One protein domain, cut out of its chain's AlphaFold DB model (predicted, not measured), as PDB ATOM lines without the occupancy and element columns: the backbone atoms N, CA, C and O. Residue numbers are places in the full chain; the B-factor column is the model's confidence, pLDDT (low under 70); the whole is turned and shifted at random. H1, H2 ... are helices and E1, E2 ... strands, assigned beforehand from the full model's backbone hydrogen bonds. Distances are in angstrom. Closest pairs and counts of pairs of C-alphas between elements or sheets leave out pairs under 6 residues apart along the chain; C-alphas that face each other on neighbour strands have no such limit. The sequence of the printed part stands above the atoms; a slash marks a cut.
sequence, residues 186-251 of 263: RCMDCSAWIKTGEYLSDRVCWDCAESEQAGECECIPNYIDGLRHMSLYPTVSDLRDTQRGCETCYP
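AT A GLANCE: This is residues 186 to 251 of the 263 residues of an uncharacterized protein of Streptomyces hundungensis (UniProt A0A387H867). Two helices, H2 and H3, make a V that closes near the first residues of H2 and the later residues of H3, and the short helix H1 is side by side with H2 as the other half of a helical hairpin. A loop-rich part with the short strand E1, residues 186 to 203, makes one end of the long axis, and the tail of residues 246 to 251 lies toward the other. The printed part has 66 residues with one named strand and three named helices, in the order E1, H1, H2, H3; E1 pairs with no named strand. The class is mostly helix, though under half of the residues, 30 of 66, are in named elements. The whole is compact, with a radius of gyration of the C-alphas of 11.6 A, yet elongated in outline, spanning 35 by 22 by 16 A.

HOW THE PARTS SIT: H2, residues 219 to 229, is the longest helix and touches both other helices. H1, residues 206 to 211, forms a helical hairpin with it: they run opposite ways at a shallow tilt of 6 degrees, and their closest C-alphas, those of Glu 210 and Pro 221, are 6.1 A apart. H3, residues 236 to 245, touches H2 at a steep tilt of 47 degrees, opposite ways; their closest C-alphas are those of Ile 220 and Thr 242, 6.7 A apart. H1 and H3 are close but not clearly touching, with the closest C-alphas, those of Ala 209 and Leu 239, 7.3 A apart. E1, residues 193 to 195, is apart from H1, H2 and H3. In H1, H2 and H3 every O i to N i+4 pair is within hydrogen-bond range.

IN THESE COORDINATES: H2 is 15.9 A long from its first to its last C-alpha, starting at C-alpha 219 (-0.854, 11.718, -34.912). H3 is 14.3 A long and ends at C-alpha 245 (-9.441, 9.979, -36.688). H1 is 8.6 A long. E1 is 6.9 A long and begins at C-alpha 193 (9.768, -10.228, -29.587).

THE WHOLE: The two C-alphas farthest apart are those of Glu 198 and Pro 251, at 36.3 A. The printed part runs from residue 186 to 251 with no cut. The links from E1 to H1, H1 to H2 and H2 to H3 are short, with 10, 7 and 6 residues. The mean pLDDT of the printed part is 80.9; residues 199 to 201, residue 214 and residues 247 to 251 are under 70.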
ATOM      1  N   ARG A 186       5.364 -12.234 -30.548       88.19
ATOM      2  CA  ARG A 186       5.989 -11.680 -31.750       88.19
ATOM      3  C   ARG A 186       5.219 -10.465 -32.259       88.19
ATOM      4  O   ARG A 186       3.991 -10.455 -32.294       88.19
ATOM      5  N   CYS A 187       5.957  -9.450 -32.693       88.12
ATOM      6  CA  CYS A 187       5.436  -8.354 -33.494       88.12
ATOM      7  C   CYS A 187       4.844  -8.917 -34.789       88.12
ATOM      8  O   CYS A 187       5.523  -9.662 -35.500       88.12
ATOM      9  N   MET A 188       3.618  -8.518 -35.125       86.69
ATOM     10  CA  MET A 188       2.942  -9.022 -36.323       86.69
ATOM     11  C   MET A 188       3.671  -8.722 -37.638       86.69
ATOM     12  O   MET A 188       3.570  -9.511 -38.575       86.69
ATOM     13  N   ASP A 189       4.415  -7.616 -37.711       86.38
ATOM     14  CA  ASP A 189       5.000  -7.153 -38.974       86.38
ATOM     15  C   ASP A 189       6.452  -7.603 -39.169       86.38
ATOM     16  O   ASP A 189       6.860  -7.921 -40.286       86.38
ATOM     17  N   CYS A 190       7.250  -7.644 -38.098       86.06
ATOM     18  CA  CYS A 190       8.683  -7.958 -38.179       86.06
ATOM     19  C   CYS A 190       9.106  -9.194 -37.382       86.06
ATOM     20  O   CYS A 190      10.285  -9.539 -37.381       86.06
ATOM     21  N   SER A 191       8.169  -9.862 -36.699       84.25
ATOM     22  CA  SER A 191       8.429 -11.055 -35.880       84.25
ATOM     23  C   SER A 191       9.406 -10.858 -34.708       84.25
ATOM     24  O   SER A 191       9.782 -11.843 -34.075       84.25
ATOM     25  N   ALA A 192       9.804  -9.619 -34.394       86.94
ATOM     26  CA  ALA A 192      10.602  -9.303 -33.211       86.94
ATOM     27  C   ALA A 192       9.792  -9.536 -31.930       86.94
ATOM     28  O   ALA A 192       8.599  -9.232 -31.893       86.94
ATOM     29  N   TRP A 193      10.430 -10.034 -30.874       90.12
ATOM     30  CA  TRP A 193       9.768 -10.228 -29.587       90.12
ATOM     31  C   TRP A 193       9.461  -8.900 -28.899       90.12
ATOM     32  O   TRP A 193      10.321  -8.027 -28.788       90.12
ATOM     33  N   ILE A 194       8.233  -8.763 -28.408       89.50
ATOM     34  CA  ILE A 194       7.754  -7.606 -27.653       89.50
ATOM     35  C   ILE A 194       7.090  -8.074 -26.363       89.50
ATOM     36  O   ILE A 194       6.406  -9.095 -26.348       89.50
ATOM     37  N   LYS A 195       7.288  -7.325 -25.276       88.81
ATOM     38  CA  LYS A 195       6.678  -7.633 -23.979       88.81
ATOM     39  C   LYS A 195       5.251  -7.094 -23.936       88.81
ATOM     40  O   LYS A 195       5.050  -5.881 -23.921       88.81
ATOM     41  N   THR A 196       4.260  -7.976 -23.962       82.31
ATOM     42  CA  THR A 196       2.843  -7.616 -24.142       82.31
ATOM     43  C   THR A 196       1.986  -7.791 -22.891       82.31
ATOM     44  O   THR A 196       0.830  -7.355 -22.889       82.31
ATOM     45  N   GLY A 197       2.567  -8.312 -21.805       80.88
ATOM     46  CA  GLY A 197       1.863  -8.584 -20.549       80.88
ATOM     47  C   GLY A 197       0.969  -9.823 -20.661       80.88
ATOM     48  O   GLY A 197       1.084 -10.606 -21.600       80.88
ATOM     49  N   GLU A 198       0.004  -9.958 -19.753       70.06
ATOM     50  CA  GLU A 198      -0.971 -11.066 -19.751       70.06
ATOM     51  C   GLU A 198      -1.879 -11.112 -21.005       70.06
ATOM     52  O   GLU A 198      -2.595 -12.089 -21.235       70.06
ATOM     53  N   TYR A 199      -1.887 -10.056 -21.828       66.44
ATOM     54  CA  TYR A 199      -2.758  -9.931 -22.995       66.44
ATOM     55  C   TYR A 199      -2.001 -10.193 -24.297       66.44
ATOM     56  O   TYR A 199      -1.550  -9.261 -24.974       66.44
ATOM     57  N   LEU A 200      -1.958 -11.469 -24.680       63.44
ATOM     58  CA  LEU A 200      -1.525 -11.924 -26.000       63.44
ATOM     59  C   LEU A 200      -2.510 -11.400 -27.054       63.44
ATOM     60  O   LEU A 200      -3.593 -11.944 -27.264       63.44
ATOM     61  N   SER A 201      -2.162 -10.288 -27.686       68.38
ATOM     62  CA  SER A 201      -2.923  -9.703 -28.788       68.38
ATOM     63  C   SER A 201      -1.983  -9.360 -29.932       68.38
ATOM     64  O   SER A 201      -0.803  -9.114 -29.699       68.38
ATOM     65  N   ASP A 202      -2.547  -9.276 -31.131       74.94
ATOM     66  CA  ASP A 202      -1.943  -8.852 -32.397       74.94
ATOM     67  C   ASP A 202      -1.327  -7.435 -32.324       74.94
ATOM     68  O   ASP A 202      -1.886  -6.441 -32.811       74.94
ATOM     69  N   ARG A 203      -0.178  -7.329 -31.648       83.31
ATOM     70  CA  ARG A 203       0.545  -6.082 -31.382       83.31
ATOM     71  C   ARG A 203       1.714  -5.891 -32.334       83.31
ATOM     72  O   ARG A 203       2.269  -6.831 -32.904       83.31
ATOM     73  N   VAL A 204       2.091  -4.629 -32.475       87.56
ATOM     74  CA  VAL A 204       3.148  -4.168 -33.368       87.56
ATOM     75  C   VAL A 204       4.220  -3.480 -32.525       87.56
ATOM     76  O   VAL A 204       3.898  -2.729 -31.600       87.56
ATOM     77  N   CYS A 205       5.500  -3.744 -32.801       89.00
ATOM     78  CA  CYS A 205       6.589  -3.048 -32.119       89.00
ATOM     79  C   CYS A 205       6.562  -1.549 -32.454       89.00
ATOM     80  O   CYS A 205       6.000  -1.142 -33.473       89.00
ATOM     81  N   TRP A 206       7.166  -0.714 -31.605       87.44
ATOM     82  CA  TRP A 206       7.110   0.735 -31.810       87.44
ATOM     83  C   TRP A 206       7.704   1.168 -33.154       87.44
ATOM     84  O   TRP A 206       7.121   2.029 -33.798       87.44
ATOM     85  N   ASP A 207       8.779   0.531 -33.616       87.38
ATOM     86  CA  ASP A 207       9.430   0.878 -34.886       87.38
ATOM     87  C   ASP A 207       8.533   0.566 -36.096       87.38
ATOM     88  O   ASP A 207       8.387   1.383 -37.007       87.38
ATOM     89  N   CYS A 208       7.873  -0.599 -36.093       88.00
ATOM     90  CA  CYS A 208       6.896  -0.948 -37.126       88.00
ATOM     91  C   CYS A 208       5.682  -0.013 -37.067       88.00
ATOM     92  O   CYS A 208       5.223   0.465 -38.102       88.00
ATOM     93  N   ALA A 209       5.211   0.330 -35.869       85.94
ATOM     94  CA  ALA A 209       4.109   1.265 -35.699       85.94
ATOM     95  C   ALA A 209       4.459   2.688 -36.179       85.94
ATOM     96  O   ALA A 209       3.625   3.344 -36.798       85.94
ATOM     97  N   GLU A 210       5.683   3.171 -35.942       85.12
ATOM     98  CA  GLU A 210       6.152   4.478 -36.429       85.12
ATOM     99  C   GLU A 210       6.238   4.510 -37.960       85.12
ATOM    100  O   GLU A 210       5.951   5.538 -38.574       85.12
ATOM    101  N   SER A 211       6.550   3.375 -38.594       83.31
ATOM    102  CA  SER A 211       6.602   3.261 -40.057       83.31
ATOM    103  C   SER A 211       5.239   3.424 -40.751       83.31
ATOM    104  O   SER A 211       5.190   3.770 -41.930       83.31
ATOM    105  N   GLU A 212       4.134   3.273 -40.012       79.00
ATOM    106  CA  GLU A 212       2.765   3.507 -40.493       79.00
ATOM    107  C   GLU A 212       2.394   5.004 -40.564       79.00
ATOM    108  O   GLU A 212       1.261   5.372 -40.903       79.00
ATOM    109  N   GLN A 213       3.329   5.903 -40.238       76.69
ATOM    110  CA  GLN A 213       3.141   7.341 -40.385       76.69
ATOM    111  C   GLN A 213       2.940   7.734 -41.860       76.69
ATOM    112  O   GLN A 213       3.783   7.503 -42.727       76.69
ATOM    113  N   ALA A 214       1.828   8.417 -42.147       65.69
ATOM    114  CA  ALA A 214       1.553   8.977 -43.467       65.69
ATOM    115  C   ALA A 214       2.051  10.431 -43.573       65.69
ATOM    116  O   ALA A 214       1.492  11.337 -42.951       65.69
ATOM    117  N   GLY A 215       3.061  10.674 -44.414       70.69
ATOM    118  CA  GLY A 215       3.582  12.022 -44.678       70.69
ATOM    119  C   GLY A 215       4.153  12.698 -43.424       70.69
ATOM    120  O   GLY A 215       4.793  12.047 -42.611       70.69
ATOM    121  N   GLU A 216       3.910  14.001 -43.256       71.88
ATOM    122  CA  GLU A 216       4.369  14.792 -42.093       71.88
ATOM    123  C   GLU A 216       3.372  14.766 -40.908       71.88
ATOM    124  O   GLU A 216       3.417  15.617 -40.025       71.88
ATOM    125  N   CYS A 217       2.424  13.823 -40.878       77.69
ATOM    126  CA  CYS A 217       1.399  13.749 -39.833       77.69
ATOM    127  C   CYS A 217       1.972  13.236 -38.494       77.69
ATOM    128  O   CYS A 217       2.504  12.133 -38.447       77.69
ATOM    129  N   GLU A 218       1.803  13.970 -37.390       82.94
ATOM    130  CA  GLU A 218       2.341  13.591 -36.063       82.94
ATOM    131  C   GLU A 218       1.376  12.749 -35.200       82.94
ATOM    132  O   GLU A 218       1.718  12.355 -34.087       82.94
ATOM    133  N   CYS A 219       0.164  12.444 -35.687       84.25
ATOM    134  CA  CYS A 219      -0.854  11.718 -34.912       84.25
ATOM    135  C   CYS A 219      -0.381  10.318 -34.462       84.25
ATOM    136  O   CYS A 219      -0.610   9.938 -33.317       84.25
ATOM    137  N   ILE A 220       0.302   9.571 -35.341       84.00
ATOM    138  CA  ILE A 220       0.842   8.236 -35.029       84.00
ATOM    139  C   ILE A 220       2.054   8.320 -34.082       84.00
ATOM    140  O   ILE A 220       1.994   7.685 -33.029       84.00
ATOM    141  N   PRO A 221       3.089   9.144 -34.351       86.06
ATOM    142  CA  PRO A 221       4.187   9.357 -33.406       86.06
ATOM    143  C   PRO A 221       3.734   9.765 -31.996       86.06
ATOM    144  O   PRO A 221       4.169   9.162 -31.020       86.06
ATOM    145  N   ASN A 222       2.806  10.724 -31.871       86.69
ATOM    146  CA  ASN A 222       2.311  11.182 -30.565       86.69
ATOM    147  C   ASN A 222       1.536  10.090 -29.811       86.69
ATOM    148  O   ASN A 222       1.625   9.989 -28.587       86.69
ATOM    149  N   TYR A 223       0.770   9.262 -30.527       85.94
ATOM    150  CA  TYR A 223       0.078   8.120 -29.930       85.94
ATOM    151  C   TYR A 223       1.072   7.071 -29.410       85.94
ATOM    152  O   TYR A 223       0.948   6.605 -28.276       85.94
ATOM    153  N   ILE A 224       2.087   6.743 -30.215       87.38
ATOM    154  CA  ILE A 224       3.140   5.788 -29.856       87.38
ATOM    155  C   ILE A 224       3.946   6.284 -28.655       87.38
ATOM    156  O   ILE A 224       4.208   5.499 -27.748       87.38
ATOM    157  N   ASP A 225       4.291   7.572 -28.606       88.62
ATOM    158  CA  ASP A 225       5.007   8.179 -27.479       88.62
ATOM    159  C   ASP A 225       4.219   8.043 -26.163       88.62
ATOM    160  O   ASP A 225       4.744   7.591 -25.143       88.62
ATOM    161  N   GLY A 226       2.906   8.297 -26.214       86.81
ATOM    162  CA  GLY A 226       2.011   8.056 -25.083       86.81
ATOM    163  C   GLY A 226       2.026   6.598 -24.611       86.81
ATOM    164  O   GLY A 226       2.124   6.337 -23.410       86.81
ATOM    165  N   LEU A 227       1.970   5.637 -25.539       87.44
ATOM    166  CA  LEU A 227       2.036   4.211 -25.209       87.44
ATOM    167  C   LEU A 227       3.406   3.786 -24.665       87.44
ATOM    168  O   LEU A 227       3.455   3.008 -23.711       87.44
ATOM    169  N   ARG A 228       4.507   4.324 -25.205       86.44
ATOM    170  CA  ARG A 228       5.874   4.085 -24.709       86.44
ATOM    171  C   ARG A 228       5.999   4.474 -23.238       86.44
ATOM    172  O   ARG A 228       6.527   3.692 -22.449       86.44
ATOM    173  N   HIS A 229       5.440   5.617 -22.840       86.88
ATOM    174  CA  HIS A 229       5.415   6.055 -21.439       86.88
ATOM    175  C   HIS A 229       4.619   5.138 -20.502       86.88
ATOM    176  O   HIS A 229       4.868   5.133 -19.297       86.88
ATOM    177  N   MET A 230       3.680   4.362 -21.042       84.50
ATOM    178  CA  MET A 230       2.896   3.370 -20.302       84.50
ATOM    179  C   MET A 230       3.437   1.942 -20.464       84.50
ATOM    180  O   MET A 230       2.833   1.012 -19.939       84.50
ATOM    181  N   SER A 231       4.549   1.765 -21.190       84.81
ATOM    182  CA  SER A 231       5.110   0.456 -21.552       84.81
ATOM    183  C   SER A 231       4.101  -0.457 -22.261       84.81
ATOM    184  O   SER A 231       4.047  -1.657 -22.011       84.81
ATOM    185  N   LEU A 232       3.293   0.121 -23.151       85.56
ATOM    186  CA  LEU A 232       2.314  -0.595 -23.964       85.56
ATOM    187  C   LEU A 232       2.720  -0.587 -25.442       85.56
ATOM    188  O   LEU A 232       3.316   0.369 -25.945       85.56
ATOM    189  N   TYR A 233       2.343  -1.649 -26.153       87.06
ATOM    190  CA  TYR A 233       2.493  -1.745 -27.606       87.06
ATOM    191  C   TYR A 233       1.145  -1.539 -28.307       87.06
ATOM    192  O   TYR A 233       0.136  -2.068 -27.829       87.06
ATOM    193  N   PRO A 234       1.092  -0.798 -29.424       86.88
ATOM    194  CA  PRO A 234      -0.140  -0.605 -30.182       86.88
ATOM    195  C   PRO A 234      -0.590  -1.901 -30.867       86.88
ATOM    196  O   PRO A 234       0.226  -2.754 -31.221       86.88
ATOM    197  N   THR A 235      -1.893  -2.028 -31.108       86.62
ATOM    198  CA  THR A 235      -2.442  -3.020 -32.043       86.62
ATOM    199  C   THR A 235      -2.605  -2.418 -33.438       86.62
ATOM    200  O   THR A 235      -2.685  -1.198 -33.609       86.62
ATOM    201  N   VAL A 236      -2.748  -3.266 -34.461       82.69
ATOM    202  CA  VAL A 236      -3.086  -2.795 -35.820       82.69
ATOM    203  C   VAL A 236      -4.428  -2.052 -35.857       82.69
ATOM    204  O   VAL A 236      -4.606  -1.143 -36.671       82.69
ATOM    205  N   SER A 237      -5.383  -2.406 -34.987       83.81
ATOM    206  CA  SER A 237      -6.653  -1.674 -34.894       83.81
ATOM    207  C   SER A 237      -6.441  -0.254 -34.378       83.81
ATOM    208  O   SER A 237      -6.954   0.686 -34.983       83.81
ATOM    209  N   ASP A 238      -5.629  -0.090 -33.331       84.88
ATOM    210  CA  ASP A 238      -5.336   1.220 -32.739       84.88
ATOM    211  C   ASP A 238      -4.687   2.174 -33.750       84.88
ATOM    212  O   ASP A 238      -5.066   3.345 -33.853       84.88
ATOM    213  N   LEU A 239      -3.735   1.666 -34.541       83.62
ATOM    214  CA  LEU A 239      -3.059   2.445 -35.581       83.62
ATOM    215  C   LEU A 239      -4.039   2.876 -36.680       83.62
ATOM    216  O   LEU A 239      -4.058   4.044 -37.072       83.62
ATOM    217  N   ARG A 240      -4.913   1.967 -37.134       81.25
ATOM    218  CA  ARG A 240      -5.941   2.274 -38.145       81.25
ATOM    219  C   ARG A 240      -6.956   3.298 -37.652       81.25
ATOM    220  O   ARG A 240      -7.359   4.170 -38.426       81.25
ATOM    221  N   ASP A 241      -7.381   3.200 -36.399       83.00
ATOM    222  CA  ASP A 241      -8.344   4.132 -35.815       83.00
ATOM    223  C   ASP A 241      -7.715   5.513 -35.597       83.00
ATOM    224  O   ASP A 241      -8.332   6.527 -35.936       83.00
ATOM    225  N   THR A 242      -6.450   5.564 -35.169       81.44
ATOM    226  CA  THR A 242      -5.673   6.809 -35.056       81.44
ATOM    227  C   THR A 242      -5.481   7.480 -36.416       81.44
ATOM    228  O   THR A 242      -5.694   8.688 -36.546       81.44
ATOM    229  N   GLN A 243      -5.149   6.710 -37.461       77.56
ATOM    230  CA  GLN A 243      -5.065   7.226 -38.828       77.56
ATOM    231  C   GLN A 243      -6.414   7.806 -39.274       77.56
ATOM    232  O   GLN A 243      -6.461   8.958 -39.694       77.56
ATOM    233  N   ARG A 244      -7.518   7.053 -39.139       76.06
ATOM    234  CA  ARG A 244      -8.876   7.477 -39.547       76.06
ATOM    235  C   ARG A 244      -9.388   8.708 -38.802       76.06
ATOM    236  O   ARG A 244     -10.136   9.488 -39.385       76.06
ATOM    237  N   GLY A 245      -9.029   8.856 -37.529       72.38
ATOM    238  CA  GLY A 245      -9.441   9.979 -36.688       72.38
ATOM    239  C   GLY A 245      -8.693  11.285 -36.967       72.38
ATOM    240  O   GLY A 245      -9.081  12.324 -36.439       72.38
ATOM    241  N   CYS A 246      -7.638  11.253 -37.783       72.12
ATOM    242  CA  CYS A 246      -6.759  12.389 -38.014       72.12
ATOM    243  C   CYS A 246      -6.885  12.889 -39.461       72.12
ATOM    244  O   CYS A 246      -6.491  12.214 -40.409       72.12
ATOM    245  N   GLU A 247      -7.412  14.104 -39.634       66.00
ATOM    246  CA  GLU A 247      -7.679  14.715 -40.951       66.00
ATOM    247  C   GLU A 247      -6.417  14.847 -41.826       66.00
ATOM    248  O   GLU A 247      -6.502  14.832 -43.052       66.00
ATOM    249  N   THR A 248      -5.239  14.934 -41.201       66.19
ATOM    250  CA  THR A 248      -3.933  14.987 -41.876       66.19
ATOM    251  C   THR A 248      -3.416  13.601 -42.271       66.19
ATOM    252  O   THR A 248      -2.853  13.444 -43.352       66.19
ATOM    253  N   CYS A 249      -3.617  12.590 -41.421       63.84
ATOM    254  CA  CYS A 249      -3.188  11.211 -41.677       63.84
ATOM    255  C   CYS A 249      -4.145  10.467 -42.629       63.84
ATOM    256  O   CYS A 249      -3.728   9.539 -43.322       63.84
ATOM    257  N   TYR A 250      -5.415  10.877 -42.696       62.50
ATOM    258  CA  TYR A 250      -6.431  10.316 -43.585       62.50
ATOM    259  C   TYR A 250      -6.891  11.354 -44.620       62.50
ATOM    260  O   TYR A 250      -8.014  11.860 -44.532       62.50
ATOM    261  N   PRO A 251      -6.082  11.669 -45.653       54.16
ATOM    262  CA  PRO A 251      -6.567  12.441 -46.786       54.16
ATOM    263  C   PRO A 251      -7.515  11.551 -47.607       54.16
ATOM    264  O   PRO A 251      -7.113  10.887 -48.555       54.16
TER     265      PRO A 251